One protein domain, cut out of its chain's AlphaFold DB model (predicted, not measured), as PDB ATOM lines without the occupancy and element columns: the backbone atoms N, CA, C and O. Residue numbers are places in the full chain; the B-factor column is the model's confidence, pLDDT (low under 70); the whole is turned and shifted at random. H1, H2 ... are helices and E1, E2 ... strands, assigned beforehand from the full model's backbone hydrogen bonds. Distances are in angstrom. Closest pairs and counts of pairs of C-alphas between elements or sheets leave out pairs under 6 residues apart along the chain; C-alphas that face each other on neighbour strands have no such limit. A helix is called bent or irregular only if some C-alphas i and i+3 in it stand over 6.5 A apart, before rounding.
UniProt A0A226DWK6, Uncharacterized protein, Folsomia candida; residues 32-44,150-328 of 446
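Overview. This is residues 32 to 44 and 150 to 328 of the 446 residues of an uncharacterized protein of Folsomia candida (UniProt A0A226DWK6). A small sheet of three strands, E1, E3 and E2, has H6 and H7 over one face, and on the other side of it stands a loose group of three helices, H3, H4 and H5. H3 is the longest helix and runs well clear of the sheet, the short H2 lies far out, and long links wind between the two groups. The printed part has 192 residues with seven named helices and four named strands, in the order E1 H1 H2 H3 E2 H4 H5 H6 E3 H7 E4, a mixed class of helices and strands. The sheet has the order E1, E3, E2 and is mixed, with E1 antiparallel and E2 parallel to E3. The whole is compact, with a radius of gyration of the C-alphas of 16.5 A, and spans 48 by 42 by 39 A.

Along the chain. The printed part begins with E1, residues 32 to 36, 13.4 A long, whose C-alpha 32 is at (26.606, -38.786, 50.319). Beyond the cut come H1, residues 150 to 153, 5.3 A, and H2, residues 161 to 165, 6.8 A. H3, residues 171 to 190, is 27.9 A long and runs from C-alpha 171 at (11.955, -57.200, 50.743) to C-alpha 190 at (-3.749, -43.327, 32.285). E2, residues 204 to 207, spans 9.9 A. H4, residues 223 to 234, spans 18.4 A and is only just irregular: C-alphas 230 and 233 are 6.9 A apart. H5 has residues 240 to 249, 14.2 A, and H6 residues 272 to 284, 18.4 A. E3, residues 289 to 294, 16.7 A, is followed directly by H7, residues 295 to 308, 20.0 A. E4, residues 324 to 328, 10.9 A, ends at C-alpha 328 at (33.117, -44.782, 44.381).

Arrangement. E3 is the inner strand of the sheet. It is antiparallel to E1, with N 36 and O 291 within hydrogen-bond range at 2.9 A, and parallel to E2, with N 206 and O 290 at 2.8 A. E2, H4, H5, H6 and E3 make a strand-helix-strand unit, two parallel neighbour strands with helices between them in the chain. H6 and H7 are on the same face of the sheet, two layers, one of helices and one of strands. H6 has a height over the sheet of 9.7 A, lies over E3 and E2, and runs slantwise to the strands, at 44 degrees to E3 on the local plane; its closest C-alphas to E3 are those of Ile 283 and Thr 289, 6.2 A. H7, at a height of 9.9 A, runs along the strands over E1 and, only just, E3, with 3 of its C-alphas falling on E3; the C-alphas of Asn 34 and Lys 295, the closest of E1 and H7, are 5.5 A apart. H6 and H7 are only just apart, 8.2 A at the closest. H1 and H4 only graze the sheet. H3 touches H5 with residues 173 to 177 alone, at a shallow tilt of 9 degrees, the same way; the closest C-alphas are those of Leu 173 and Tyr 247, 5.7 A. H4 is close to H5 but not clearly touching, with the closest C-alphas, of Val 228 and Leu 246, 7.1 A apart. H2 is apart from H3. E4 pairs with no named strand; its closest C-alpha to H4 is Gly 325, 5.4 A from that of Ile 227. Every O i to N i+4 pair is within hydrogen-bond range in H2, H3, H5, H6 and H7, and 6 of 8 are in H4; H1 is too short for such a pair.

Size, cuts and confidence. The two C-alphas farthest apart, those of Asn 165 and His 308, are 48.4 A apart. Residues 45 to 149 are not printed, and C-alphas 44 and 150 are 23.7 A apart across the cut. The links H3 to E2, E2 to H4, H5 to H6 and H7 to E4 are long; H5 to H6 has 22 residues. The mean pLDDT of the printed part is 84.8, and residues 158 to 169, 193 to 198, 216 and 233 to 236 are under 70.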
ATOM      1  N   ARG A  32      27.605 -39.058  49.285       90.75
ATOM      2  CA  ARG A  32      26.606 -38.786  50.319       90.75
ATOM      3  C   ARG A  32      25.606 -37.802  49.764       90.75
ATOM      4  O   ARG A  32      26.000 -36.719  49.339       90.75
ATOM      5  N   TYR A  33      24.335 -38.175  49.811       92.12
ATOM      6  CA  TYR A  33      23.262 -37.297  49.380       92.12
ATOM      7  C   TYR A  33      22.875 -36.336  50.491       92.12
ATOM      8  O   TYR A  33      22.730 -36.713  51.652       92.12
ATOM      9  N   ASN A  34      22.694 -35.080  50.135       94.81
ATOM     10  CA  ASN A  34      22.161 -34.080  51.039       94.81
ATOM     11  C   ASN A  34      20.966 -33.409  50.399       94.81
ATOM     12  O   ASN A  34      20.685 -33.615  49.219       94.81
ATOM     13  N   PHE A  35      20.274 -32.600  51.189       95.56
ATOM     14  CA  PHE A  35      19.224 -31.757  50.663       95.56
ATOM     15  C   PHE A  35      19.438 -30.284  50.995       95.56
ATOM     16  O   PHE A  35      20.090 -29.942  51.987       95.56
ATOM     17  N   ILE A  36      18.864 -29.436  50.148       96.06
ATOM     18  CA  ILE A  36      18.746 -27.990  50.322       96.06
ATOM     19  C   ILE A  36      17.261 -27.656  50.393       96.06
ATOM     20  O   ILE A  36      16.459 -28.175  49.617       96.06
ATOM     21  N   THR A  37      16.891 -26.766  51.303       96.50
ATOM     22  CA  THR A  37      15.546 -26.197  51.365       96.50
ATOM     23  C   THR A  37      15.612 -24.809  51.990       96.50
ATOM     24  O   THR A  37      16.432 -24.570  52.878       96.50
ATOM     25  N   CYS A  38      14.767 -23.888  51.533       95.81
ATOM     26  CA  CYS A  38      14.513 -22.629  52.238       95.81
ATOM     27  C   CYS A  38      13.202 -22.657  53.029       95.81
ATOM     28  O   CYS A  38      12.847 -21.663  53.655       95.81
ATOM     29  N   PHE A  39      12.496 -23.794  53.044       95.62
ATOM     30  CA  PHE A  39      11.326 -23.949  53.893       95.62
ATOM     31  C   PHE A  39      11.727 -23.808  55.359       95.62
ATOM     32  O   PHE A  39      12.654 -24.477  55.830       95.62
ATOM     33  N   SER A  40      10.970 -22.994  56.084       93.88
ATOM     34  CA  SER A  40      11.036 -22.948  57.530       93.88
ATOM     35  C   SER A  40       9.637 -22.831  58.109       93.88
ATOM     36  O   SER A  40       8.823 -22.042  57.633       93.88
ATOM     37  N   GLU A  41       9.331 -23.659  59.105       91.94
ATOM     38  CA  GLU A  41       8.034 -23.608  59.770       91.94
ATOM     39  C   GLU A  41       8.104 -22.594  60.915       91.94
ATOM     40  O   GLU A  41       8.781 -22.822  61.923       91.94
ATOM     41  N   GLU A  42       7.403 -21.472  60.761       88.00
ATOM     42  CA  GLU A  42       7.203 -20.509  61.838       88.00
ATOM     43  C   GLU A  42       6.264 -21.121  62.878       88.00
ATOM     44  O   GLU A  42       5.053 -21.237  62.679       88.00
ATOM     45  N   ARG A  43       6.826 -21.566  64.003       80.50
ATOM     46  CA  ARG A  43       6.024 -22.031  65.131       80.50
ATOM     47  C   ARG A  43       5.903 -20.908  66.139       80.50
ATOM     48  O   ARG A  43       6.810 -20.679  66.934       80.50
ATOM     49  N   VAL A  44       4.739 -20.265  66.152       83.12
ATOM     50  CA  VAL A  44       4.331 -19.442  67.291       83.12
ATOM     51  C   VAL A  44       4.081 -20.396  68.455       83.12
ATOM     52  O   VAL A  44       3.026 -21.014  68.574       83.12
ATOM     53  N   PHE A 150      16.734 -36.087  57.095       92.12
ATOM     54  CA  PHE A 150      15.954 -36.757  56.055       92.12
ATOM     55  C   PHE A 150      14.645 -37.346  56.601       92.12
ATOM     56  O   PHE A 150      13.682 -37.501  55.852       92.12
ATOM     57  N   VAL A 151      14.581 -37.647  57.901       91.31
ATOM     58  CA  VAL A 151      13.382 -38.178  58.571       91.31
ATOM     59  C   VAL A 151      12.255 -37.138  58.537       91.31
ATOM     60  O   VAL A 151      11.140 -37.462  58.116       91.31
ATOM     61  N   THR A 152      12.555 -35.874  58.857       91.69
ATOM     62  CA  THR A 152      11.583 -34.771  58.776       91.69
ATOM     63  C   THR A 152      11.088 -34.522  57.352       91.69
ATOM     64  O   THR A 152       9.874 -34.516  57.132       91.69
ATOM     65  N   ILE A 153      11.977 -34.371  56.358       93.44
ATOM     66  CA  ILE A 153      11.529 -34.097  54.974       93.44
ATOM     67  C   ILE A 153      10.849 -35.309  54.333       93.44
ATOM     68  O   ILE A 153       9.946 -35.173  53.509       93.44
ATOM     69  N   SER A 154      11.225 -36.525  54.728       91.06
ATOM     70  CA  SER A 154      10.532 -37.716  54.254       91.06
ATOM     71  C   SER A 154       9.146 -37.864  54.893       91.06
ATOM     72  O   SER A 154       8.361 -38.689  54.431       91.06
ATOM     73  N   GLY A 155       8.789 -37.061  55.899       86.75
ATOM     74  CA  GLY A 155       7.528 -37.228  56.617       86.75
ATOM     75  C   GLY A 155       7.424 -38.614  57.249       86.75
ATOM     76  O   GLY A 155       6.321 -39.153  57.368       86.75
ATOM     77  N   SER A 156       8.576 -39.198  57.598       76.38
ATOM     78  CA  SER A 156       8.671 -40.513  58.206       76.38
ATOM     79  C   SER A 156       7.931 -40.485  59.534       76.38
ATOM     80  O   SER A 156       8.414 -39.954  60.535       76.38
ATOM     81  N   ARG A 157       6.723 -41.044  59.552       74.44
ATOM     82  CA  ARG A 157       6.114 -41.464  60.814       74.44
ATOM     83  C   ARG A 157       6.876 -42.702  61.254       74.44
ATOM     84  O   ARG A 157       7.283 -43.469  60.398       74.44
ATOM     85  N   LYS A 158       7.081 -42.898  62.559       66.38
ATOM     86  CA  LYS A 158       7.729 -44.123  63.044       66.38
ATOM     87  C   LYS A 158       7.027 -45.320  62.405       66.38
ATOM     88  O   LYS A 158       5.820 -45.476  62.624       66.38
ATOM     89  N   ILE A 159       7.769 -46.118  61.632       64.38
ATOM     90  CA  ILE A 159       7.270 -47.385  61.082       64.38
ATOM     91  C   ILE A 159       6.617 -48.145  62.232       64.38
ATOM     92  O   ILE A 159       7.195 -48.257  63.324       64.38
ATOM     93  N   SER A 160       5.384 -48.601  62.010       68.44
ATOM     94  CA  SER A 160       4.635 -49.305  63.045       68.44
ATOM     95  C   SER A 160       5.469 -50.492  63.544       68.44
ATOM     96  O   SER A 160       6.132 -51.169  62.761       68.44
ATOM     97  N   ALA A 161       5.484 -50.750  64.857       61.62
ATOM     98  CA  ALA A 161       6.316 -51.818  65.431       61.62
ATOM     99  C   ALA A 161       6.043 -53.198  64.790       61.62
ATOM    100  O   ALA A 161       6.928 -54.045  64.742       61.62
ATOM    101  N   TYR A 162       4.839 -53.384  64.240       56.31
ATOM    102  CA  TYR A 162       4.433 -54.563  63.482       56.31
ATOM    103  C   TYR A 162       5.250 -54.764  62.192       56.31
ATOM    104  O   TYR A 162       5.726 -55.867  61.934       56.31
ATOM    105  N   GLU A 163       5.491 -53.702  61.420       61.09
ATOM    106  CA  GLU A 163       6.326 -53.763  60.211       61.09
ATOM    107  C   GLU A 163       7.804 -54.002  60.551       61.09
ATOM    108  O   GLU A 163       8.509 -54.648  59.781       61.09
ATOM    109  N   ARG A 164       8.270 -53.556  61.728       61.72
ATOM    110  CA  ARG A 164       9.661 -53.741  62.178       61.72
ATOM    111  C   ARG A 164      10.021 -55.210  62.412       61.72
ATOM    112  O   ARG A 164      11.133 -55.617  62.098       61.72
ATOM    113  N   ASN A 165       9.083 -56.019  62.901       62.34
ATOM    114  CA  ASN A 165       9.322 -57.451  63.121       62.34
ATOM    115  C   ASN A 165       9.383 -58.252  61.808       62.34
ATOM    116  O   ASN A 165       9.939 -59.344  61.790       62.34
ATOM    117  N   GLN A 166       8.851 -57.704  60.709       57.91
ATOM    118  CA  GLN A 166       8.997 -58.256  59.357       57.91
ATOM    119  C   GLN A 166      10.177 -57.636  58.584       57.91
ATOM    120  O   GLN A 166      10.449 -58.049  57.458       57.91
ATOM    121  N   SER A 167      10.877 -56.641  59.150       53.12
ATOM    122  CA  SER A 167      11.837 -55.800  58.422       53.12
ATOM    123  C   SER A 167      13.278 -56.320  58.409       53.12
ATOM    124  O   SER A 167      14.186 -55.517  58.181       53.12
ATOM    125  N   SER A 168      13.531 -57.613  58.657       54.50
ATOM    126  CA  SER A 168      14.913 -58.128  58.606       54.50
ATOM    127  C   SER A 168      15.519 -58.067  57.209       54.50
ATOM    128  O   SER A 168      16.733 -57.999  57.086       54.50
ATOM    129  N   ASP A 169      14.707 -58.027  56.155       64.56
ATOM    130  CA  ASP A 169      15.211 -58.171  54.799       64.56
ATOM    131  C   ASP A 169      14.609 -57.109  53.902       64.56
ATOM    132  O   ASP A 169      13.399 -56.892  53.903       64.56
ATOM    133  N   GLY A 170      15.439 -56.472  53.077       76.56
ATOM    134  CA  GLY A 170      15.057 -55.428  52.120       76.56
ATOM    135  C   GLY A 170      13.888 -55.710  51.182       76.56
ATOM    136  O   GLY A 170      13.550 -54.854  50.372       76.56
ATOM    137  N   TYR A 171      13.254 -56.872  51.292       83.00
ATOM    138  CA  TYR A 171      11.955 -57.200  50.743       83.00
ATOM    139  C   TYR A 171      10.908 -56.091  50.924       83.00
ATOM    140  O   TYR A 171      10.252 -55.747  49.946       83.00
ATOM    141  N   LEU A 172      10.764 -55.488  52.113       83.69
ATOM    142  CA  LEU A 172       9.766 -54.425  52.326       83.69
ATOM    143  C   LEU A 172      10.079 -53.182  51.480       83.69
ATOM    144  O   LEU A 172       9.195 -52.646  50.809       83.69
ATOM    145  N   LEU A 173      11.351 -52.775  51.441       84.94
ATOM    146  CA  LEU A 173      11.806 -51.668  50.603       84.94
ATOM    147  C   LEU A 173      11.635 -51.989  49.113       84.94
ATOM    148  O   LEU A 173      11.152 -51.153  48.356       84.94
ATOM    149  N   LYS A 174      11.956 -53.223  48.711       86.62
ATOM    150  CA  LYS A 174      11.783 -53.726  47.345       86.62
ATOM    151  C   LYS A 174      10.325 -53.732  46.915       86.62
ATOM    152  O   LYS A 174      10.000 -53.245  45.837       86.62
ATOM    153  N   LYS A 175       9.434 -54.243  47.764       88.62
ATOM    154  CA  LYS A 175       7.987 -54.238  47.533       88.62
ATOM    155  C   LYS A 175       7.466 -52.807  47.421       88.62
ATOM    156  O   LYS A 175       6.682 -52.524  46.520       88.62
ATOM    157  N   ARG A 176       7.932 -51.902  48.292       88.38
ATOM    158  CA  ARG A 176       7.574 -50.479  48.247       88.38
ATOM    159  C   ARG A 176       8.050 -49.816  46.965       88.38
ATOM    160  O   ARG A 176       7.254 -49.133  46.344       88.38
ATOM    161  N   PHE A 177       9.291 -50.052  46.549       88.44
ATOM    162  CA  PHE A 177       9.831 -49.525  45.299       88.44
ATOM    163  C   PHE A 177       9.081 -50.059  44.080       88.44
ATOM    164  O   PHE A 177       8.727 -49.283  43.203       88.44
ATOM    165  N   ASN A 178       8.787 -51.360  44.038       89.25
ATOM    166  CA  ASN A 178       8.014 -51.947  42.947       89.25
ATOM    167  C   ASN A 178       6.603 -51.353  42.891       89.25
ATOM    168  O   ASN A 178       6.162 -50.950  41.825       89.25
ATOM    169  N   SER A 179       5.926 -51.229  44.039       90.31
ATOM    170  CA  SER A 179       4.606 -50.591  44.131       90.31
ATOM    171  C   SER A 179       4.656 -49.112  43.749       90.31
ATOM    172  O   SER A 179       3.755 -48.617  43.072       90.31
ATOM    173  N   PHE A 180       5.715 -48.414  44.154       88.12
ATOM    174  CA  PHE A 180       5.981 -47.037  43.771       88.12
ATOM    175  C   PHE A 180       6.139 -46.920  42.253       88.12
ATOM    176  O   PHE A 180       5.434 -46.133  41.633       88.12
ATOM    177  N   LEU A 181       7.006 -47.740  41.655       87.44
ATOM    178  CA  LEU A 181       7.271 -47.759  40.222       87.44
ATOM    179  C   LEU A 181       6.015 -48.128  39.427       87.44
ATOM    180  O   LEU A 181       5.715 -47.473  38.439       87.44
ATOM    181  N   GLU A 182       5.257 -49.127  39.870       88.94
ATOM    182  CA  GLU A 182       4.002 -49.544  39.241       88.94
ATOM    183  C   GLU A 182       2.937 -48.445  39.313       88.94
ATOM    184  O   GLU A 182       2.317 -48.123  38.299       88.94
ATOM    185  N   SER A 183       2.765 -47.806  40.476       85.31
ATOM    186  CA  SER A 183       1.879 -46.642  40.613       85.31
ATOM    187  C   SER A 183       2.315 -45.554  39.635       85.31
ATOM    188  O   SER A 183       1.537 -45.063  38.825       85.31
ATOM    189  N   HIS A 184       3.608 -45.249  39.614       81.25
ATOM    190  CA  HIS A 184       4.171 -44.238  38.733       81.25
ATOM    191  C   HIS A 184       3.932 -44.553  37.248       81.25
ATOM    192  O   HIS A 184       3.439 -43.705  36.512       81.25
ATOM    193  N   LEU A 185       4.184 -45.790  36.811       83.25
ATOM    194  CA  LEU A 185       3.953 -46.246  35.436       83.25
ATOM    195  C   LEU A 185       2.466 -46.253  35.057       83.25
ATOM    196  O   LEU A 185       2.109 -45.821  33.959       83.25
ATOM    197  N   THR A 186       1.585 -46.703  35.951       84.12
ATOM    198  CA  THR A 186       0.134 -46.679  35.708       84.12
ATOM    199  C   THR A 186      -0.382 -45.245  35.562       84.12
ATOM    200  O   THR A 186      -1.192 -44.984  34.671       84.12
ATOM    201  N   HIS A 187       0.148 -44.280  36.324       75.44
ATOM    202  CA  HIS A 187      -0.185 -42.857  36.149       75.44
ATOM    203  C   HIS A 187       0.290 -42.287  34.821       75.44
ATOM    204  O   HIS A 187      -0.442 -41.524  34.186       75.44
ATOM    205  N   LEU A 188       1.489 -42.669  34.388       76.69
ATOM    206  CA  LEU A 188       2.035 -42.235  33.107       76.69
ATOM    207  C   LEU A 188       1.177 -42.736  31.932       76.69
ATOM    208  O   LEU A 188       1.002 -42.017  30.950       76.69
ATOM    209  N   ASN A 189       0.570 -43.919  32.060       79.56
ATOM    210  CA  ASN A 189      -0.290 -44.486  31.022       79.56
ATOM    211  C   ASN A 189      -1.721 -43.925  31.017       79.56
ATOM    212  O   ASN A 189      -2.284 -43.728  29.943       79.56
ATOM    213  N   LEU A 190      -2.320 -43.662  32.184       78.62
ATOM    214  CA  LEU A 190      -3.749 -43.327  32.285       78.62
ATOM    215  C   LEU A 190      -4.080 -41.833  32.099       78.62
ATOM    216  O   LEU A 190      -5.255 -41.483  32.110       78.62
ATOM    217  N   GLN A 191      -3.078 -40.953  31.949       72.06
ATOM    218  CA  GLN A 191      -3.243 -39.495  31.774       72.06
ATOM    219  C   GLN A 191      -4.247 -38.840  32.746       72.06
ATOM    220  O   GLN A 191      -4.883 -37.852  32.398       72.06
ATOM    221  N   ILE A 192      -4.415 -39.370  33.962       71.81
ATOM    222  CA  ILE A 192      -5.469 -38.912  34.875       71.81
ATOM    223  C   ILE A 192      -5.141 -37.484  35.346       71.81
ATOM    224  O   ILE A 192      -4.176 -37.306  36.102       71.81
ATOM    225  N   PRO A 193      -5.918 -36.453  34.953       66.25
ATOM    226  CA  PRO A 193      -5.732 -35.114  35.488       66.25
ATOM    227  C   PRO A 193      -6.063 -35.129  36.989       66.25
ATOM    228  O   PRO A 193      -7.048 -35.732  37.409       66.25
ATOM    229  N   ASN A 194      -5.251 -34.447  37.803       64.69
ATOM    230  CA  ASN A 194      -5.418 -34.290  39.262       64.69
ATOM    231  C   ASN A 194      -5.029 -35.479  40.160       64.69
ATOM    232  O   ASN A 194      -5.425 -35.502  41.327       64.69
ATOM    233  N   PHE A 195      -4.225 -36.434  39.682       61.81
ATOM    234  CA  PHE A 195      -3.794 -37.555  40.529       61.81
ATOM    235  C   PHE A 195      -3.006 -37.107  41.779       61.81
ATOM    236  O   PHE A 195      -3.189 -37.638  42.874       61.81
ATOM    237  N   TYR A 196      -2.182 -36.067  41.650       64.81
ATOM    238  CA  TYR A 196      -1.427 -35.519  42.771       64.81
ATOM    239  C   TYR A 196      -2.207 -34.385  43.427       64.81
ATOM    240  O   TYR A 196      -1.958 -33.211  43.163       64.81
ATOM    241  N   LYS A 197      -3.127 -34.726  44.333       69.19
ATOM    242  CA  LYS A 197      -3.390 -33.826  45.460       69.19
ATOM    243  C   LYS A 197      -2.242 -34.042  46.440       69.19
ATOM    244  O   LYS A 197      -2.255 -35.073  47.120       69.19
ATOM    245  N   PRO A 198      -1.219 -33.160  46.472       66.69
ATOM    246  CA  PRO A 198      -0.139 -33.309  47.431       66.69
ATOM    247  C   PRO A 198      -0.776 -33.421  48.808       66.69
ATOM    248  O   PRO A 198      -1.701 -32.672  49.138       66.69
ATOM    249  N   LEU A 199      -0.317 -34.392  49.598       73.69
ATOM    250  CA  LEU A 199      -0.701 -34.428  50.997       73.69
ATOM    251  C   LEU A 199      -0.307 -33.057  51.553       73.69
ATOM    252  O   LEU A 199       0.861 -32.685  51.450       73.69
ATOM    253  N   SER A 200      -1.267 -32.290  52.077       74.94
ATOM    254  CA  SER A 200      -1.096 -30.854  52.374       74.94
ATOM    255  C   SER A 200       0.092 -30.536  53.294       74.94
ATOM    256  O   SER A 200       0.504 -29.387  53.404       74.94
ATOM    257  N   ASN A 201       0.685 -31.559  53.916       85.12
ATOM    258  CA  ASN A 201       1.803 -31.452  54.836       85.12
ATOM    259  C   ASN A 201       3.100 -32.178  54.425       85.12
ATOM    260  O   ASN A 201       4.035 -32.151  55.220       85.12
ATOM    261  N   SER A 202       3.198 -32.808  53.247       90.94
ATOM    262  CA  SER A 202       4.422 -33.524  52.829       90.94
ATOM    263  C   SER A 202       5.377 -32.651  52.016       90.94
ATOM    264  O   SER A 202       4.922 -31.854  51.199       90.94
ATOM    265  N   PHE A 203       6.687 -32.866  52.172       94.44
ATOM    266  CA  PHE A 203       7.676 -32.240  51.298       94.44
ATOM    267  C   PHE A 203       7.646 -32.837  49.889       94.44
ATOM    268  O   PHE A 203       7.524 -34.052  49.710       94.44
ATOM    269  N   ILE A 204       7.817 -31.963  48.905       94.88
ATOM    270  CA  ILE A 204       8.174 -32.302  47.532       94.88
ATOM    271  C   ILE A 204       9.684 -32.532  47.494       94.88
ATOM    272  O   ILE A 204      10.457 -31.728  48.016       94.88
ATOM    273  N   LEU A 205      10.101 -33.649  46.906       94.94
ATOM    274  CA  LEU A 205      11.491 -34.094  46.908       94.94
ATOM    275  C   LEU A 205      12.047 -33.991  45.488       94.94
ATOM    276  O   LEU A 205      11.917 -34.922  44.703       94.94
ATOM    277  N   LEU A 206      12.632 -32.850  45.140       95.69
ATOM    278  CA  LEU A 206      13.230 -32.628  43.824       95.69
ATOM    279  C   LEU A 206      14.635 -33.233  43.768       95.69
ATOM    280  O   LEU A 206      15.306 -33.360  44.788       95.69
ATOM    281  N   SER A 207      15.091 -33.594  42.575       94.62
ATOM    282  CA  SER A 207      16.480 -34.001  42.325       94.62
ATOM    283  C   SER A 207      16.878 -33.623  40.906       94.62
ATOM    284  O   SER A 207      16.005 -33.316  40.091       94.62
ATOM    285  N   LEU A 208      18.178 -33.599  40.623       93.25
ATOM    286  CA  LEU A 208      18.665 -33.228  39.300       93.25
ATOM    287  C   LEU A 208      18.356 -34.315  38.266       93.25
ATOM    288  O   LEU A 208      18.320 -35.507  38.609       93.25
ATOM    289  N   PRO A 209      18.123 -33.916  37.004       91.31
ATOM    290  CA  PRO A 209      18.029 -34.866  35.918       91.31
ATOM    291  C   PRO A 209      19.361 -35.596  35.695       91.31
ATOM    292  O   PRO A 209      20.432 -35.011  35.814       91.31
ATOM    293  N   VAL A 210      19.284 -36.867  35.314       87.00
ATOM    294  CA  VAL A 210      20.419 -37.704  34.922       87.00
ATOM    295  C   VAL A 210      20.271 -38.048  33.442       87.00
ATOM    296  O   VAL A 210      19.279 -38.655  33.033       87.00
ATOM    297  N   GLY A 211      21.278 -37.684  32.646       83.56
ATOM    298  CA  GLY A 211      21.308 -37.902  31.198       83.56
ATOM    299  C   GLY A 211      20.824 -36.702  30.375       83.56
ATOM    300  O   GLY A 211      20.270 -35.742  30.901       83.56
ATOM    301  N   GLY A 212      21.067 -36.748  29.060       78.69
ATOM    302  CA  GLY A 212      20.822 -35.616  28.157       78.69
ATOM    303  C   GLY A 212      19.365 -35.426  27.721       78.69
ATOM    304  O   GLY A 212      18.964 -34.309  27.424       78.69
ATOM    305  N   ILE A 213      18.561 -36.490  27.690       77.88
ATOM    306  CA  ILE A 213      17.132 -36.429  27.358       77.88
ATOM    307  C   ILE A 213      16.348 -37.013  28.523       77.88
ATOM    308  O   ILE A 213      16.566 -38.157  28.928       77.88
ATOM    309  N   VAL A 214      15.428 -36.210  29.048       77.12
ATOM    310  CA  VAL A 214      14.653 -36.552  30.235       77.12
ATOM    311  C   VAL A 214      13.183 -36.537  29.893       77.12
ATOM    312  O   VAL A 214      12.672 -35.593  29.287       77.12
ATOM    313  N   ILE A 215      12.493 -37.584  30.328       75.44
ATOM    314  CA  ILE A 215      11.046 -37.627  30.255       75.44
ATOM    315  C   ILE A 215      10.483 -37.114  31.592       75.44
ATOM    316  O   ILE A 215      10.783 -37.679  32.653       75.44
ATOM    317  N   PRO A 216       9.685 -36.030  31.589       69.25
ATOM    318  CA  PRO A 216       9.090 -35.481  32.799       69.25
ATOM    319  C   PRO A 216       8.266 -36.543  33.504       69.25
ATOM    320  O   PRO A 216       7.570 -37.323  32.860       69.25
ATOM    321  N   LYS A 217       8.315 -36.554  34.838       72.88
ATOM    322  CA  LYS A 217       7.621 -37.559  35.645       72.88
ATOM    323  C   LYS A 217       8.112 -38.988  35.394       72.88
ATOM    324  O   LYS A 217       7.333 -39.895  35.597       72.88
ATOM    325  N   TYR A 218       9.357 -39.250  35.020       71.69
ATOM    326  CA  TYR A 218       9.917 -40.609  35.079       71.69
ATOM    327  C   TYR A 218      11.061 -40.634  36.080       71.69
ATOM    328  O   TYR A 218      12.097 -40.036  35.815       71.69
ATOM    329  N   LEU A 219      10.895 -41.339  37.212       77.38
ATOM    330  CA  LEU A 219      11.901 -41.366  38.287       77.38
ATOM    331  C   LEU A 219      13.289 -41.779  37.771       77.38
ATOM    332  O   LEU A 219      14.291 -41.290  38.275       77.38
ATOM    333  N   HIS A 220      13.347 -42.635  36.747       77.25
ATOM    334  CA  HIS A 220      14.599 -43.150  36.200       77.25
ATOM    335  C   HIS A 220      15.550 -42.089  35.634       77.25
ATOM    336  O   HIS A 220      16.747 -42.322  35.524       77.25
ATOM    337  N   HIS A 221      15.026 -40.914  35.297       75.00
ATOM    338  CA  HIS A 221      15.831 -39.806  34.805       75.00
ATOM    339  C   HIS A 221      16.292 -38.866  35.916       75.00
ATOM    340  O   HIS A 221      16.698 -37.754  35.616       75.00
ATOM    341  N   TYR A 222      16.190 -39.257  37.185       81.94
ATOM    342  CA  TYR A 222      16.512 -38.400  38.318       81.94
ATOM    343  C   TYR A 222      17.505 -39.075  39.261       81.94
ATOM    344  O   TYR A 222      17.468 -40.293  39.460       81.94
ATOM    345  N   GLU A 223      18.354 -38.278  39.915       85.00
ATOM    346  CA  GLU A 223      19.358 -38.799  40.854       85.00
ATOM    347  C   GLU A 223      18.754 -39.614  41.996       85.00
ATOM    348  O   GLU A 223      19.377 -40.551  42.496       85.00
ATOM    349  N   LEU A 224      17.515 -39.309  42.384       84.25
ATOM    350  CA  LEU A 224      16.816 -40.051  43.420       84.25
ATOM    351  C   LEU A 224      16.723 -41.555  43.112       84.25
ATOM    352  O   LEU A 224      16.792 -42.371  44.033       84.25
ATOM    353  N   GLN A 225      16.627 -41.951  41.838       84.19
ATOM    354  CA  GLN A 225      16.668 -43.368  41.482       84.19
ATOM    355  C   GLN A 225      18.019 -43.995  41.843       84.19
ATOM    356  O   GLN A 225      18.058 -45.106  42.371       84.19
ATOM    357  N   ASN A 226      19.121 -43.278  41.609       83.56
ATOM    358  CA  ASN A 226      20.459 -43.755  41.946       83.56
ATOM    359  C   ASN A 226      20.597 -43.999  43.453       83.56
ATOM    360  O   ASN A 226      21.229 -44.982  43.831       83.56
ATOM    361  N   ILE A 227      19.962 -43.175  44.297       83.25
ATOM    362  CA  ILE A 227      19.912 -43.365  45.761       83.25
ATOM    363  C   ILE A 227      19.270 -44.709  46.118       83.25
ATOM    364  O   ILE A 227      19.791 -45.480  46.930       83.25
ATOM    365  N   VAL A 228      18.117 -44.991  45.513       83.19
ATOM    366  CA  VAL A 228      17.360 -46.215  45.789       83.19
ATOM    367  C   VAL A 228      18.120 -47.440  45.283       83.19
ATOM    368  O   VAL A 228      18.280 -48.420  46.013       83.19
ATOM    369  N   MET A 229      18.636 -47.367  44.054       81.69
ATOM    370  CA  MET A 229      19.347 -48.473  43.415       81.69
ATOM    371  C   MET A 229      20.681 -48.775  44.099       81.69
ATOM    372  O   MET A 229      21.015 -49.946  44.267       81.69
ATOM    373  N   SER A 230      21.430 -47.760  44.545       77.88
ATOM    374  CA  SER A 230      22.699 -47.974  45.253       77.88
ATOM    375  C   SER A 230      22.496 -48.584  46.640       77.88
ATOM    376  O   SER A 230      23.335 -49.352  47.113       77.88
ATOM    377  N   SER A 231      21.361 -48.294  47.277       78.00
ATOM    378  CA  SER A 231      21.017 -48.827  48.597       78.00
ATOM    379  C   SER A 231      20.540 -50.282  48.549       78.00
ATOM    380  O   SER A 231      20.586 -50.981  49.564       78.00
ATOM    381  N   TRP A 232      20.121 -50.761  47.374       78.12
ATOM    382  CA  TRP A 232      19.489 -52.066  47.183       78.12
ATOM    383  C   TRP A 232      20.369 -53.284  47.512       78.12
ATOM    384  O   TRP A 232      19.918 -54.162  48.249       78.12
ATOM    385  N   PRO A 233      21.630 -53.385  47.048       69.69
ATOM    386  CA  PRO A 233      22.445 -54.583  47.266       69.69
ATOM    387  C   PRO A 233      22.825 -54.796  48.737       69.69
ATOM    388  O   PRO A 233      23.322 -55.857  49.100       69.69
ATOM    389  N   LYS A 234      22.627 -53.777  49.584       66.19
ATOM    390  CA  LYS A 234      23.096 -53.725  50.977       66.19
ATOM    391  C   LYS A 234      21.960 -53.663  51.986       66.19
ATOM    392  O   LYS A 234      22.186 -53.359  53.151       66.19
ATOM    393  N   LEU A 235      20.744 -53.968  51.547       65.00
ATOM    394  CA  LEU A 235      19.539 -53.850  52.354       65.00
ATOM    395  C   LEU A 235      19.577 -54.628  53.681       65.00
ATOM    396  O   LEU A 235      18.982 -54.156  54.641       65.00
ATOM    397  N   GLY A 236      20.308 -55.746  53.761       67.06
ATOM    398  CA  GLY A 236      20.513 -56.481  55.019       67.06
ATOM    399  C   GLY A 236      21.502 -55.826  55.998       67.06
ATOM    400  O   GLY A 236      21.489 -56.143  57.180       67.06
ATOM    401  N   ASN A 237      22.337 -54.887  55.532       75.12
ATOM    402  CA  ASN A 237      23.417 -54.266  56.314       75.12
ATOM    403  C   ASN A 237      23.244 -52.749  56.505       75.12
ATOM    404  O   ASN A 237      24.071 -52.111  57.159       75.12
ATOM    405  N   ASN A 238      22.213 -52.142  55.913       77.06
ATOM    406  CA  ASN A 238      21.962 -50.715  56.076       77.06
ATOM    407  C   ASN A 238      21.413 -50.432  57.482       77.06
ATOM    408  O   ASN A 238      20.601 -51.203  57.998       77.06
ATOM    409  N   PRO A 239      21.797 -49.308  58.110       81.69
ATOM    410  CA  PRO A 239      21.215 -48.928  59.388       81.69
ATOM    411  C   PRO A 239      19.706 -48.700  59.215       81.69
ATOM    412  O   PRO A 239      19.278 -48.093  58.234       81.69
ATOM    413  N   GLY A 240      18.899 -49.161  60.178       83.31
ATOM    414  CA  GLY A 240      17.435 -49.202  60.044       83.31
ATOM    415  C   GLY A 240      16.782 -47.864  59.671       83.31
ATOM    416  O   GLY A 240      15.818 -47.844  58.909       83.31
ATOM    417  N   TRP A 241      17.355 -46.739  60.116       83.62
ATOM    418  CA  TRP A 241      16.863 -45.401  59.773       83.62
ATOM    419  C   TRP A 241      16.992 -45.070  58.274       83.62
ATOM    420  O   TRP A 241      16.156 -44.341  57.752       83.62
ATOM    421  N   VAL A 242      17.997 -45.606  57.560       86.44
ATOM    422  CA  VAL A 242      18.143 -45.402  56.102       86.44
ATOM    423  C   VAL A 242      17.015 -46.113  55.377       86.44
ATOM    424  O   VAL A 242      16.371 -45.521  54.517       86.44
ATOM    425  N   THR A 243      16.746 -47.366  55.745       86.12
ATOM    426  CA  THR A 243      15.644 -48.142  55.169       86.12
ATOM    427  C   THR A 243      14.305 -47.449  55.417       86.12
ATOM    428  O   THR A 243      13.497 -47.354  54.498       86.12
ATOM    429  N   GLU A 244      14.099 -46.903  56.619       87.00
ATOM    430  CA  GLU A 244      12.905 -46.128  56.972       87.00
ATOM    431  C   GLU A 244      12.767 -44.852  56.130       87.00
ATOM    432  O   GLU A 244      11.738 -44.639  55.484       87.00
ATOM    433  N   VAL A 245      13.825 -44.041  56.051       89.19
ATOM    434  CA  VAL A 245      13.852 -42.831  55.220       89.19
ATOM    435  C   VAL A 245      13.550 -43.164  53.762       89.19
ATOM    436  O   VAL A 245      12.661 -42.549  53.178       89.19
ATOM    437  N   LEU A 246      14.231 -44.151  53.171       89.56
ATOM    438  CA  LEU A 246      14.018 -44.542  51.775       89.56
ATOM    439  C   LEU A 246      12.594 -45.057  51.543       89.56
ATOM    440  O   LEU A 246      11.970 -44.701  50.543       89.56
ATOM    441  N   TYR A 247      12.051 -45.839  52.478       89.75
ATOM    442  CA  TYR A 247      10.682 -46.347  52.403       89.75
ATOM    443  C   TYR A 247       9.656 -45.213  52.301       89.75
ATOM    444  O   TYR A 247       8.774 -45.250  51.437       89.75
ATOM    445  N   TYR A 248       9.801 -44.174  53.131       90.38
ATOM    446  CA  TYR A 248       8.923 -43.005  53.091       90.38
ATOM    447  C   TYR A 248       9.252 -42.042  51.957       90.38
ATOM    448  O   TYR A 248       8.356 -41.366  51.448       90.38
ATOM    449  N   MET A 249      10.511 -41.941  51.534       90.69
ATOM    450  CA  MET A 249      10.882 -41.177  50.344       90.69
ATOM    451  C   MET A 249      10.200 -41.736  49.104       90.69
ATOM    452  O   MET A 249       9.747 -40.927  48.319       90.69
ATOM    453  N   MET A 250      10.024 -43.054  48.976       89.00
ATOM    454  CA  MET A 250       9.342 -43.705  47.845       89.00
ATOM    455  C   MET A 250       7.819 -43.832  48.016       89.00
ATOM    456  O   MET A 250       7.197 -44.760  47.499       89.00
ATOM    457  N   ASP A 251       7.179 -42.948  48.777       88.75
ATOM    458  CA  ASP A 251       5.718 -42.911  48.799       88.75
ATOM    459  C   ASP A 251       5.192 -42.405  47.445       88.75
ATOM    460  O   ASP A 251       5.553 -41.314  47.011       88.75
ATOM    461  N   ALA A 252       4.312 -43.169  46.791       86.75
ATOM    462  CA  ALA A 252       3.689 -42.784  45.521       86.75
ATOM    463  C   ALA A 252       2.886 -41.472  45.616       86.75
ATOM    464  O   ALA A 252       2.632 -40.821  44.605       86.75
ATOM    465  N   LYS A 253       2.517 -41.052  46.834       86.44
ATOM    466  CA  LYS A 253       1.862 -39.763  47.098       86.44
ATOM    467  C   LYS A 253       2.817 -38.569  47.034       86.44
ATOM    468  O   LYS A 253       2.354 -37.428  47.068       86.44
ATOM    469  N   LYS A 254       4.131 -38.802  46.975       89.25
ATOM    470  CA  LYS A 254       5.131 -37.742  46.847       89.25
ATOM    471  C   LYS A 254       5.408 -37.408  45.396       89.25
ATOM    472  O   LYS A 254       5.343 -38.248  44.503       89.25
ATOM    473  N   ARG A 255       5.752 -36.142  45.189       90.00
ATOM    474  CA  ARG A 255       6.146 -35.594  43.897       90.00
ATOM    475  C   ARG A 255       7.667 -35.435  43.856       90.00
ATOM    476  O   ARG A 255       8.248 -34.935  44.819       90.00
ATOM    477  N   PHE A 256       8.267 -35.838  42.732       90.56
ATOM    478  CA  PHE A 256       9.721 -35.800  42.493       90.56
ATOM    479  C   PHE A 256      10.145 -34.944  41.300       90.56
ATOM    480  O   PHE A 256      11.296 -34.965  40.882       90.56
ATOM    481  N   TYR A 257       9.197 -34.223  40.719       90.75
ATOM    482  CA  TYR A 257       9.377 -33.406  39.526       90.75
ATOM    483  C   TYR A 257       8.713 -32.042  39.754       90.75
ATOM    484  O   TYR A 257       7.751 -31.992  40.524       90.75
ATOM    485  N   PRO A 258       9.165 -30.958  39.103       93.81
ATOM    486  CA  PRO A 258       8.598 -29.621  39.293       93.81
ATOM    487  C   PRO A 258       7.099 -29.475  38.977       93.81
ATOM    488  O   PRO A 258       6.568 -30.154  38.096       93.81
ATOM    489  N   ILE A 259       6.413 -28.550  39.659       92.31
ATOM    490  CA  ILE A 259       4.949 -28.371  39.597       92.31
ATOM    491  C   ILE A 259       4.486 -27.945  38.208       92.31
ATOM    492  O   ILE A 259       3.419 -28.356  37.746       92.31
ATOM    493  N   ARG A 260       5.342 -27.193  37.510       92.00
ATOM    494  CA  ARG A 260       5.158 -26.758  36.124       92.00
ATOM    495  C   ARG A 260       4.901 -27.927  35.175       92.00
ATOM    496  O   ARG A 260       4.224 -27.759  34.164       92.00
ATOM    497  N   TYR A 261       5.361 -29.126  35.531       88.56
ATOM    498  CA  TYR A 261       5.167 -30.318  34.719       88.56
ATOM    499  C   TYR A 261       3.919 -31.133  35.062       88.56
ATOM    500  O   TYR A 261       3.672 -32.138  34.398       88.56
ATOM    501  N   ASN A 262       3.081 -30.720  36.020       85.56
ATOM    502  CA  ASN A 262       1.841 -31.441  36.344       85.56
ATOM    503  C   ASN A 262       0.954 -31.657  35.107       85.56
ATOM    504  O   ASN A 262       0.465 -32.768  34.896       85.56
ATOM    505  N   ASN A 263       0.848 -30.645  34.243       82.75
ATOM    506  CA  ASN A 263       0.024 -30.682  33.029       82.75
ATOM    507  C   ASN A 263       0.796 -31.121  31.776       82.75
ATOM    508  O   ASN A 263       0.233 -31.157  30.686       82.75
ATOM    509  N   TYR A 264       2.083 -31.443  31.909       81.56
ATOM    510  CA  TYR A 264       2.918 -31.782  30.765       81.56
ATOM    511  C   TYR A 264       2.594 -33.196  30.256       81.56
ATOM    512  O   TYR A 264       2.426 -34.113  31.083       81.56
ATOM    513  N   PRO A 265       2.494 -33.392  28.926       79.56
ATOM    514  CA  PRO A 265       2.255 -34.704  28.351       79.56
ATOM    515  C   PRO A 265       3.433 -35.624  28.662       79.56
ATOM    516  O   PRO A 265       4.594 -35.252  28.565       79.56
ATOM    517  N   VAL A 266       3.125 -36.866  29.008       74.94
ATOM    518  CA  VAL A 266       4.104 -37.860  29.471       74.94
ATOM    519  C   VAL A 266       5.203 -38.151  28.446       74.94
ATOM    520  O   VAL A 266       6.288 -38.558  28.824       74.94
ATOM    521  N   ARG A 267       4.951 -37.946  27.148       76.81
ATOM    522  CA  ARG A 267       5.874 -38.329  26.064       76.81
ATOM    523  C   ARG A 267       6.750 -37.196  25.537       76.81
ATOM    524  O   ARG A 267       7.512 -37.411  24.602       76.81
ATOM    525  N   SER A 268       6.628 -35.991  26.076       83.31
ATOM    526  CA  SER A 268       7.479 -34.890  25.636       83.31
ATOM    527  C   SER A 268       8.890 -35.063  26.183       83.31
ATOM    528  O   SER A 268       9.084 -35.198  27.391       83.31
ATOM    529  N   VAL A 269       9.861 -34.995  25.289       86.94
ATOM    530  CA  VAL A 269      11.271 -34.872  25.638       86.94
ATOM    531  C   VAL A 269      11.538 -33.437  26.090       86.94
ATOM    532  O   VAL A 269      11.133 -32.500  25.405       86.94
ATOM    533  N   LEU A 270      12.199 -33.275  27.238       88.19
ATOM    534  CA  LEU A 270      12.680 -31.980  27.716       88.19
ATOM    535  C   LEU A 270      14.201 -31.937  27.753       88.19
ATOM    536  O   LEU A 270      14.854 -32.959  27.998       88.19
ATOM    537  N   LEU A 271      14.745 -30.734  27.555       91.19
ATOM    538  CA  LEU A 271      16.152 -30.487  27.815       91.19
ATOM    539  C   LEU A 271      16.392 -30.420  29.335       91.19
ATOM    540  O   LEU A 271      15.548 -29.900  30.073       91.19
ATOM    541  N   PRO A 272      17.556 -30.885  29.824       90.38
ATOM    542  CA  PRO A 272      17.915 -30.800  31.238       90.38
ATOM    543  C   PRO A 272      17.865 -29.368  31.782       90.38
ATOM    544  O   PRO A 272      17.455 -29.161  32.921       90.38
ATOM    545  N   THR A 273      18.204 -28.375  30.953       92.62
ATOM    546  CA  THR A 273      18.164 -26.947  31.302       92.62
ATOM    547  C   THR A 273      16.765 -26.473  31.681       92.62
ATOM    548  O   THR A 273      16.620 -25.736  32.651       92.62
ATOM    549  N   ASP A 274      15.732 -26.937  30.971       93.25
ATOM    550  CA  ASP A 274      14.346 -26.556  31.256       93.25
ATOM    551  C   ASP A 274      13.907 -27.098  32.619       93.25
ATOM    552  O   ASP A 274      13.241 -26.408  33.391       93.25
ATOM    553  N   ILE A 275      14.319 -28.332  32.927       91.75
ATOM    554  CA  ILE A 275      14.008 -28.999  34.194       91.75
ATOM    555  C   ILE A 275      14.734 -28.316  35.346       91.75
ATOM    556  O   ILE A 275      14.113 -28.071  36.377       91.75
ATOM    557  N   ILE A 276      16.015 -27.981  35.175       94.25
ATOM    558  CA  ILE A 276      16.799 -27.261  36.184       94.25
ATOM    559  C   ILE A 276      16.170 -25.894  36.468       94.25
ATOM    560  O   ILE A 276      15.963 -25.568  37.634       94.25
ATOM    561  N   ALA A 277      15.775 -25.149  35.431       96.19
ATOM    562  CA  ALA A 277      15.091 -23.868  35.596       96.19
ATOM    563  C   ALA A 277      13.756 -24.016  36.351       96.19
ATOM    564  O   ALA A 277      13.445 -23.218  37.230       96.19
ATOM    565  N   ALA A 278      12.980 -25.068  36.067       96.12
ATOM    566  CA  ALA A 278      11.732 -25.339  36.784       96.12
ATOM    567  C   ALA A 278      11.961 -25.803  38.240       96.12
ATOM    568  O   ALA A 278      11.145 -25.514  39.115       96.12
ATOM    569  N   ILE A 279      13.053 -26.528  38.509       96.56
ATOM    570  CA  ILE A 279      13.483 -26.898  39.865       96.56
ATOM    571  C   ILE A 279      13.854 -25.640  40.654       96.56
ATOM    572  O   ILE A 279      13.396 -25.479  41.784       96.56
ATOM    573  N   GLU A 280      14.657 -24.759  40.060       97.50
ATOM    574  CA  GLU A 280      15.053 -23.475  40.640       97.50
ATOM    575  C   GLU A 280      13.825 -22.621  40.959       97.50
ATOM    576  O   GLU A 280      13.655 -22.237  42.116       97.50
ATOM    577  N   GLU A 281      12.935 -22.420  39.978       97.44
ATOM    578  CA  GLU A 281      11.674 -21.680  40.126       97.44
ATOM    579  C   GLU A 281      10.861 -22.195  41.320       97.44
ATOM    580  O   GLU A 281      10.356 -21.408  42.115       97.44
ATOM    581  N   GLU A 282      10.772 -23.513  41.504       97.00
ATOM    582  CA  GLU A 282      10.027 -24.084  42.621       97.00
ATOM    583  C   GLU A 282      10.758 -23.958  43.966       97.00
ATOM    584  O   GLU A 282      10.123 -23.679  44.983       97.00
ATOM    585  N   ILE A 283      12.079 -24.139  44.006       97.12
ATOM    586  CA  ILE A 283      12.865 -24.030  45.244       97.12
ATOM    587  C   ILE A 283      12.801 -22.616  45.814       97.12
ATOM    588  O   ILE A 283      12.648 -22.462  47.025       97.12
ATOM    589  N   VAL A 284      12.874 -21.590  44.963       97.12
ATOM    590  CA  VAL A 284      12.889 -20.185  45.407       97.12
ATOM    591  C   VAL A 284      11.536 -19.705  45.932       97.12
ATOM    592  O   VAL A 284      11.479 -18.689  46.620       97.12
ATOM    593  N   THR A 285      10.449 -20.452  45.693       97.00
ATOM    594  CA  THR A 285       9.145 -20.172  46.329       97.00
ATOM    595  C   THR A 285       9.136 -20.456  47.831       97.00
ATOM    596  O   THR A 285       8.196 -20.062  48.516       97.00
ATOM    597  N   CYS A 286      10.145 -21.163  48.352       95.94
ATOM    598  CA  CYS A 286      10.252 -21.567  49.758       95.94
ATOM    599  C   CYS A 286       9.029 -22.296  50.325       95.94
ATOM    600  O   CYS A 286       8.802 -22.311  51.536       95.94
ATOM    601  N   GLY A 287       8.280 -22.979  49.455       95.19
ATOM    602  CA  GLY A 287       7.308 -23.984  49.866       95.19
ATOM    603  C   GLY A 287       7.979 -25.200  50.512       95.19
ATOM    604  O   GLY A 287       9.201 -25.267  50.635       95.19
ATOM    605  N   LYS A 288       7.181 -26.203  50.907       95.00
ATOM    606  CA  LYS A 288       7.673 -27.500  51.414       95.00
ATOM    607  C   LYS A 288       8.348 -28.302  50.293       95.00
ATOM    608  O   LYS A 288       7.844 -29.338  49.871       95.00
ATOM    609  N   THR A 289       9.491 -27.826  49.824       95.94
ATOM    610  CA  THR A 289      10.261 -28.388  48.718       95.94
ATOM    611  C   THR A 289      11.707 -28.541  49.164       95.94
ATOM    612  O   THR A 289      12.280 -27.648  49.793       95.94
ATOM    613  N   ALA A 290      12.290 -29.697  48.875       96.38
ATOM    614  CA  ALA A 290      13.683 -29.993  49.159       96.38
ATOM    615  C   ALA A 290      14.362 -30.503  47.886       96.38
ATOM    616  O   ALA A 290      13.854 -31.422  47.245       96.38
ATOM    617  N   LEU A 291      15.507 -29.916  47.539       96.69
ATOM    618  CA  LEU A 291      16.371 -30.399  46.466       96.69
ATOM    619  C   LEU A 291      17.359 -31.399  47.034       96.69
ATOM    620  O   LEU A 291      18.184 -31.017  47.856       96.69
ATOM    621  N   ILE A 292      17.287 -32.645  46.589       95.56
ATOM    622  CA  ILE A 292      18.205 -33.717  46.953       95.56
ATOM    623  C   ILE A 292      19.251 -33.845  45.850       95.56
ATOM    624  O   ILE A 292      18.899 -34.020  44.685       95.56
ATOM    625  N   ALA A 293      20.520 -33.784  46.235       94.50
ATOM    626  CA  ALA A 293      21.654 -33.938  45.332       94.50
ATOM    627  C   ALA A 293      22.858 -34.532  46.077       94.50
ATOM    628  O   ALA A 293      22.872 -34.601  47.317       94.50
ATOM    629  N   GLU A 294      23.882 -34.964  45.345       92.88
ATOM    630  CA  GLU A 294      25.166 -35.314  45.951       92.88
ATOM    631  C   GLU A 294      25.749 -34.119  46.733       92.88
ATOM    632  O   GLU A 294      25.483 -32.957  46.440       92.88
ATOM    633  N   LYS A 295      26.532 -34.376  47.788       91.62
ATOM    634  CA  LYS A 295      27.082 -33.328  48.664       91.62
ATOM    635  C   LYS A 295      27.794 -32.203  47.910       91.62
ATOM    636  O   LYS A 295      27.658 -31.051  48.311       91.62
ATOM    637  N   THR A 296      28.590 -32.528  46.898       91.00
ATOM    638  CA  THR A 296      29.324 -31.539  46.095       91.00
ATOM    639  C   THR A 296      28.368 -30.620  45.352       91.00
ATOM    640  O   THR A 296      28.514 -29.399  45.420       91.00
ATOM    641  N   ASP A 297      27.342 -31.206  44.753       92.81
ATOM    642  CA  ASP A 297      26.399 -30.516  43.879       92.81
ATOM    643  C   ASP A 297      25.414 -29.715  44.720       92.81
ATOM    644  O   ASP A 297      25.154 -28.548  44.443       92.81
ATOM    645  N   ALA A 298      24.979 -30.269  45.853       93.81
ATOM    646  CA  ALA A 298      24.196 -29.549  46.845       93.81
ATOM    647  C   ALA A 298      24.935 -28.298  47.363       93.81
ATOM    648  O   ALA A 298      24.329 -27.248  47.558       93.81
ATOM    649  N   ILE A 299      26.255 -28.367  47.572       93.88
ATOM    650  CA  ILE A 299      27.040 -27.185  47.967       93.88
ATOM    651  C   ILE A 299      27.120 -26.176  46.814       93.88
ATOM    652  O   ILE A 299      26.972 -24.978  47.059       93.88
ATOM    653  N   ALA A 300      27.335 -26.637  45.580       94.62
ATOM    654  CA  ALA A 300      27.383 -25.769  44.406       94.62
ATOM    655  C   ALA A 300      26.044 -25.042  44.183       94.62
ATOM    656  O   ALA A 300      26.026 -23.818  44.052       94.62
ATOM    657  N   HIS A 301      24.924 -25.763  44.257       95.44
ATOM    658  CA  HIS A 301      23.582 -25.186  44.187       95.44
ATOM    659  C   HIS A 301      23.305 -24.229  45.343       95.44
ATOM    660  O   HIS A 301      22.761 -23.154  45.122       95.44
ATOM    661  N   LEU A 302      23.725 -24.557  46.569       96.06
ATOM    662  CA  LEU A 302      23.563 -23.651  47.706       96.06
ATOM    663  C   LEU A 302      24.319 -22.335  47.484       96.06
ATOM    664  O   LEU A 302      23.779 -21.265  47.765       96.06
ATOM    665  N   GLN A 303      25.550 -22.396  46.969       96.31
ATOM    666  CA  GLN A 303      26.331 -21.205  46.624       96.31
ATOM    667  C   GLN A 303      25.653 -20.393  45.520       96.31
ATOM    668  O   GLN A 303      25.556 -19.170  45.634       96.31
ATOM    669  N   PHE A 304      25.157 -21.071  44.484       97.00
ATOM    670  CA  PHE A 304      24.406 -20.449  43.403       97.00
ATOM    671  C   PHE A 304      23.155 -19.733  43.933       97.00
ATOM    672  O   PHE A 304      23.007 -18.536  43.689       97.00
ATOM    673  N   TYR A 305      22.314 -20.401  44.729       97.12
ATOM    674  CA  TYR A 305      21.091 -19.803  45.266       97.12
ATOM    675  C   TYR A 305      21.379 -18.657  46.236       97.12
ATOM    676  O   TYR A 305      20.749 -17.611  46.149       97.12
ATOM    677  N   THR A 306      22.386 -18.802  47.102       96.38
ATOM    678  CA  THR A 306      22.788 -17.734  48.034       96.38
ATOM    679  C   THR A 306      23.265 -16.484  47.288       96.38
ATOM    680  O   THR A 306      23.033 -15.366  47.740       96.38
ATOM    681  N   LYS A 307      23.925 -16.661  46.135       97.50
ATOM    682  CA  LYS A 307      24.407 -15.556  45.298       97.50
ATOM    683  C   LYS A 307      23.272 -14.855  44.544       97.50
ATOM    684  O   LYS A 307      23.291 -13.631  44.461       97.50
ATOM    685  N   HIS A 308      22.325 -15.607  43.981       97.94
ATOM    686  CA  HIS A 308      21.268 -15.055  43.120       97.94
ATOM    687  C   HIS A 308      20.011 -14.621  43.891       97.94
ATOM    688  O   HIS A 308      19.287 -13.747  43.422       97.94
ATOM    689  N   TYR A 309      19.787 -15.164  45.092       97.75
ATOM    690  CA  TYR A 309      18.602 -14.916  45.918       97.75
ATOM    691  C   TYR A 309      18.981 -14.500  47.353       97.75
ATOM    692  O   TYR A 309      18.653 -15.206  48.309       97.75
ATOM    693  N   PRO A 310      19.665 -13.356  47.549       96.69
ATOM    694  CA  PRO A 310      20.194 -12.949  48.856       96.69
ATOM    695  C   PRO A 310      19.120 -12.650  49.914       96.69
ATOM    696  O   PRO A 310      19.428 -12.622  51.102       96.69
ATOM    697  N   TRP A 311      17.865 -12.423  49.508       95.00
ATOM    698  CA  TRP A 311      16.737 -12.221  50.427       95.00
ATOM    699  C   TRP A 311      16.161 -13.533  50.983       95.00
ATOM    700  O   TRP A 311      15.330 -13.497  51.888       95.00
ATOM    701  N   LEU A 312      16.578 -14.685  50.448       95.88
ATOM    702  CA  LEU A 312      16.153 -16.001  50.914       95.88
ATOM    703  C   LEU A 312      17.242 -16.630  51.779       95.88
ATOM    704  O   LEU A 312      18.399 -16.757  51.377       95.88
ATOM    705  N   THR A 313      16.851 -17.096  52.963       93.81
ATOM    706  CA  THR A 313      17.756 -17.850  53.832       93.81
ATOM    707  C   THR A 313      17.644 -19.332  53.504       93.81
ATOM    708  O   THR A 313      16.712 -20.012  53.927       93.81
ATOM    709  N   PHE A 314      18.604 -19.850  52.742       94.25
ATOM    710  CA  PHE A 314      18.696 -21.283  52.489       94.25
ATOM    711  C   PHE A 314      19.347 -21.998  53.663       94.25
ATOM    712  O   PHE A 314      20.412 -21.614  54.156       94.25
ATOM    713  N   ASN A 315      18.722 -23.091  54.084       89.56
ATOM    714  CA  ASN A 315      19.267 -23.902  55.148       89.56
ATOM    715  C   ASN A 315      20.446 -24.718  54.639       89.56
ATOM    716  O   ASN A 315      20.427 -25.286  53.543       89.56
ATOM    717  N   LYS A 316      21.504 -24.746  55.452       80.94
ATOM    718  CA  LYS A 316      22.722 -25.484  55.130       80.94
ATOM    719  C   LYS A 316      22.396 -26.969  54.964       80.94
ATOM    720  O   LYS A 316      21.582 -27.516  55.702       80.94
ATOM    721  N   VAL A 317      23.112 -27.583  54.025       76.00
ATOM    722  CA  VAL A 317      23.238 -29.027  53.779       76.00
ATOM    723  C   VAL A 317      22.998 -29.837  55.062       76.00
ATOM    724  O   VAL A 317      23.665 -29.584  56.069       76.00
ATOM    725  N   SER A 318      22.050 -30.781  55.011       79.81
ATOM    726  CA  SER A 318      21.588 -31.589  56.152       79.81
ATOM    727  C   SER A 318      22.703 -31.976  57.128       79.81
ATOM    728  O   SER A 318      23.728 -32.529  56.722       79.81
ATOM    729  N   LYS A 319      22.498 -31.713  58.426       80.06
ATOM    730  CA  LYS A 319      23.497 -31.997  59.474       80.06
ATOM    731  C   LYS A 319      23.563 -33.482  59.843       80.06
ATOM    732  O   LYS A 319      24.578 -33.931  60.372       80.06
ATOM    733  N   GLN A 320      22.483 -34.226  59.608       80.25
ATOM    734  CA  GLN A 320      22.416 -35.657  59.898       80.25
ATOM    735  C   GLN A 320      23.264 -36.470  58.907       80.25
ATOM    736  O   GLN A 320      23.542 -36.028  57.793       80.25
ATOM    737  N   THR A 321      23.644 -37.687  59.303       81.75
ATOM    738  CA  THR A 321      24.192 -38.704  58.404       81.75
ATOM    739  C   THR A 321      23.324 -38.818  57.151       81.75
ATOM    740  O   THR A 321      22.156 -39.179  57.219       81.75
ATOM    741  N   SER A 322      23.908 -38.482  56.010       85.75
ATOM    742  CA  SER A 322      23.317 -38.628  54.685       85.75
ATOM    743  C   SER A 322      23.036 -40.094  54.342       85.75
ATOM    744  O   SER A 322      23.869 -40.949  54.674       85.75
ATOM    745  N   PRO A 323      21.951 -40.407  53.609       87.06
ATOM    746  CA  PRO A 323      21.818 -41.690  52.934       87.06
ATOM    747  C   PRO A 323      23.058 -41.968  52.065       87.06
ATOM    748  O   PRO A 323      23.561 -41.048  51.399       87.06
ATOM    749  N   PRO A 324      23.586 -43.205  52.088       84.69
ATOM    750  CA  PRO A 324      24.705 -43.581  51.242       84.69
ATOM    751  C   PRO A 324      24.292 -43.487  49.774       84.69
ATOM    752  O   PRO A 324      23.209 -43.919  49.386       84.69
ATOM    753  N   GLY A 325      25.163 -42.902  48.966       85.06
ATOM    754  CA  GLY A 325      24.951 -42.696  47.551       85.06
ATOM    755  C   GLY A 325      25.666 -43.708  46.672       85.06
ATOM    756  O   GLY A 325      25.636 -44.910  46.944       85.06
ATOM    757  N   LYS A 326      26.275 -43.225  45.587       84.12
ATOM    758  CA  LYS A 326      27.049 -44.049  44.656       84.12
ATOM    759  C   LYS A 326      28.304 -44.559  45.367       84.12
ATOM    760  O   LYS A 326      28.986 -43.816  46.076       84.12
ATOM    761  N   PHE A 327      28.620 -45.837  45.183       81.62
ATOM    762  CA  PHE A 327      29.905 -46.370  45.623       81.62
ATOM    763  C   PHE A 327      30.970 -45.917  44.638       81.62
ATOM    764  O   PHE A 327      30.914 -46.259  43.460       81.62
ATOM    765  N   VAL A 328      31.930 -45.153  45.139       85.06
ATOM    766  CA  VAL A 328      33.117 -44.782  44.381       85.06
ATOM    767  C   VAL A 328      34.191 -45.800  44.731       85.06
ATOM    768  O   VAL A 328      34.399 -46.140  45.899       85.06
TER     769      VAL A 328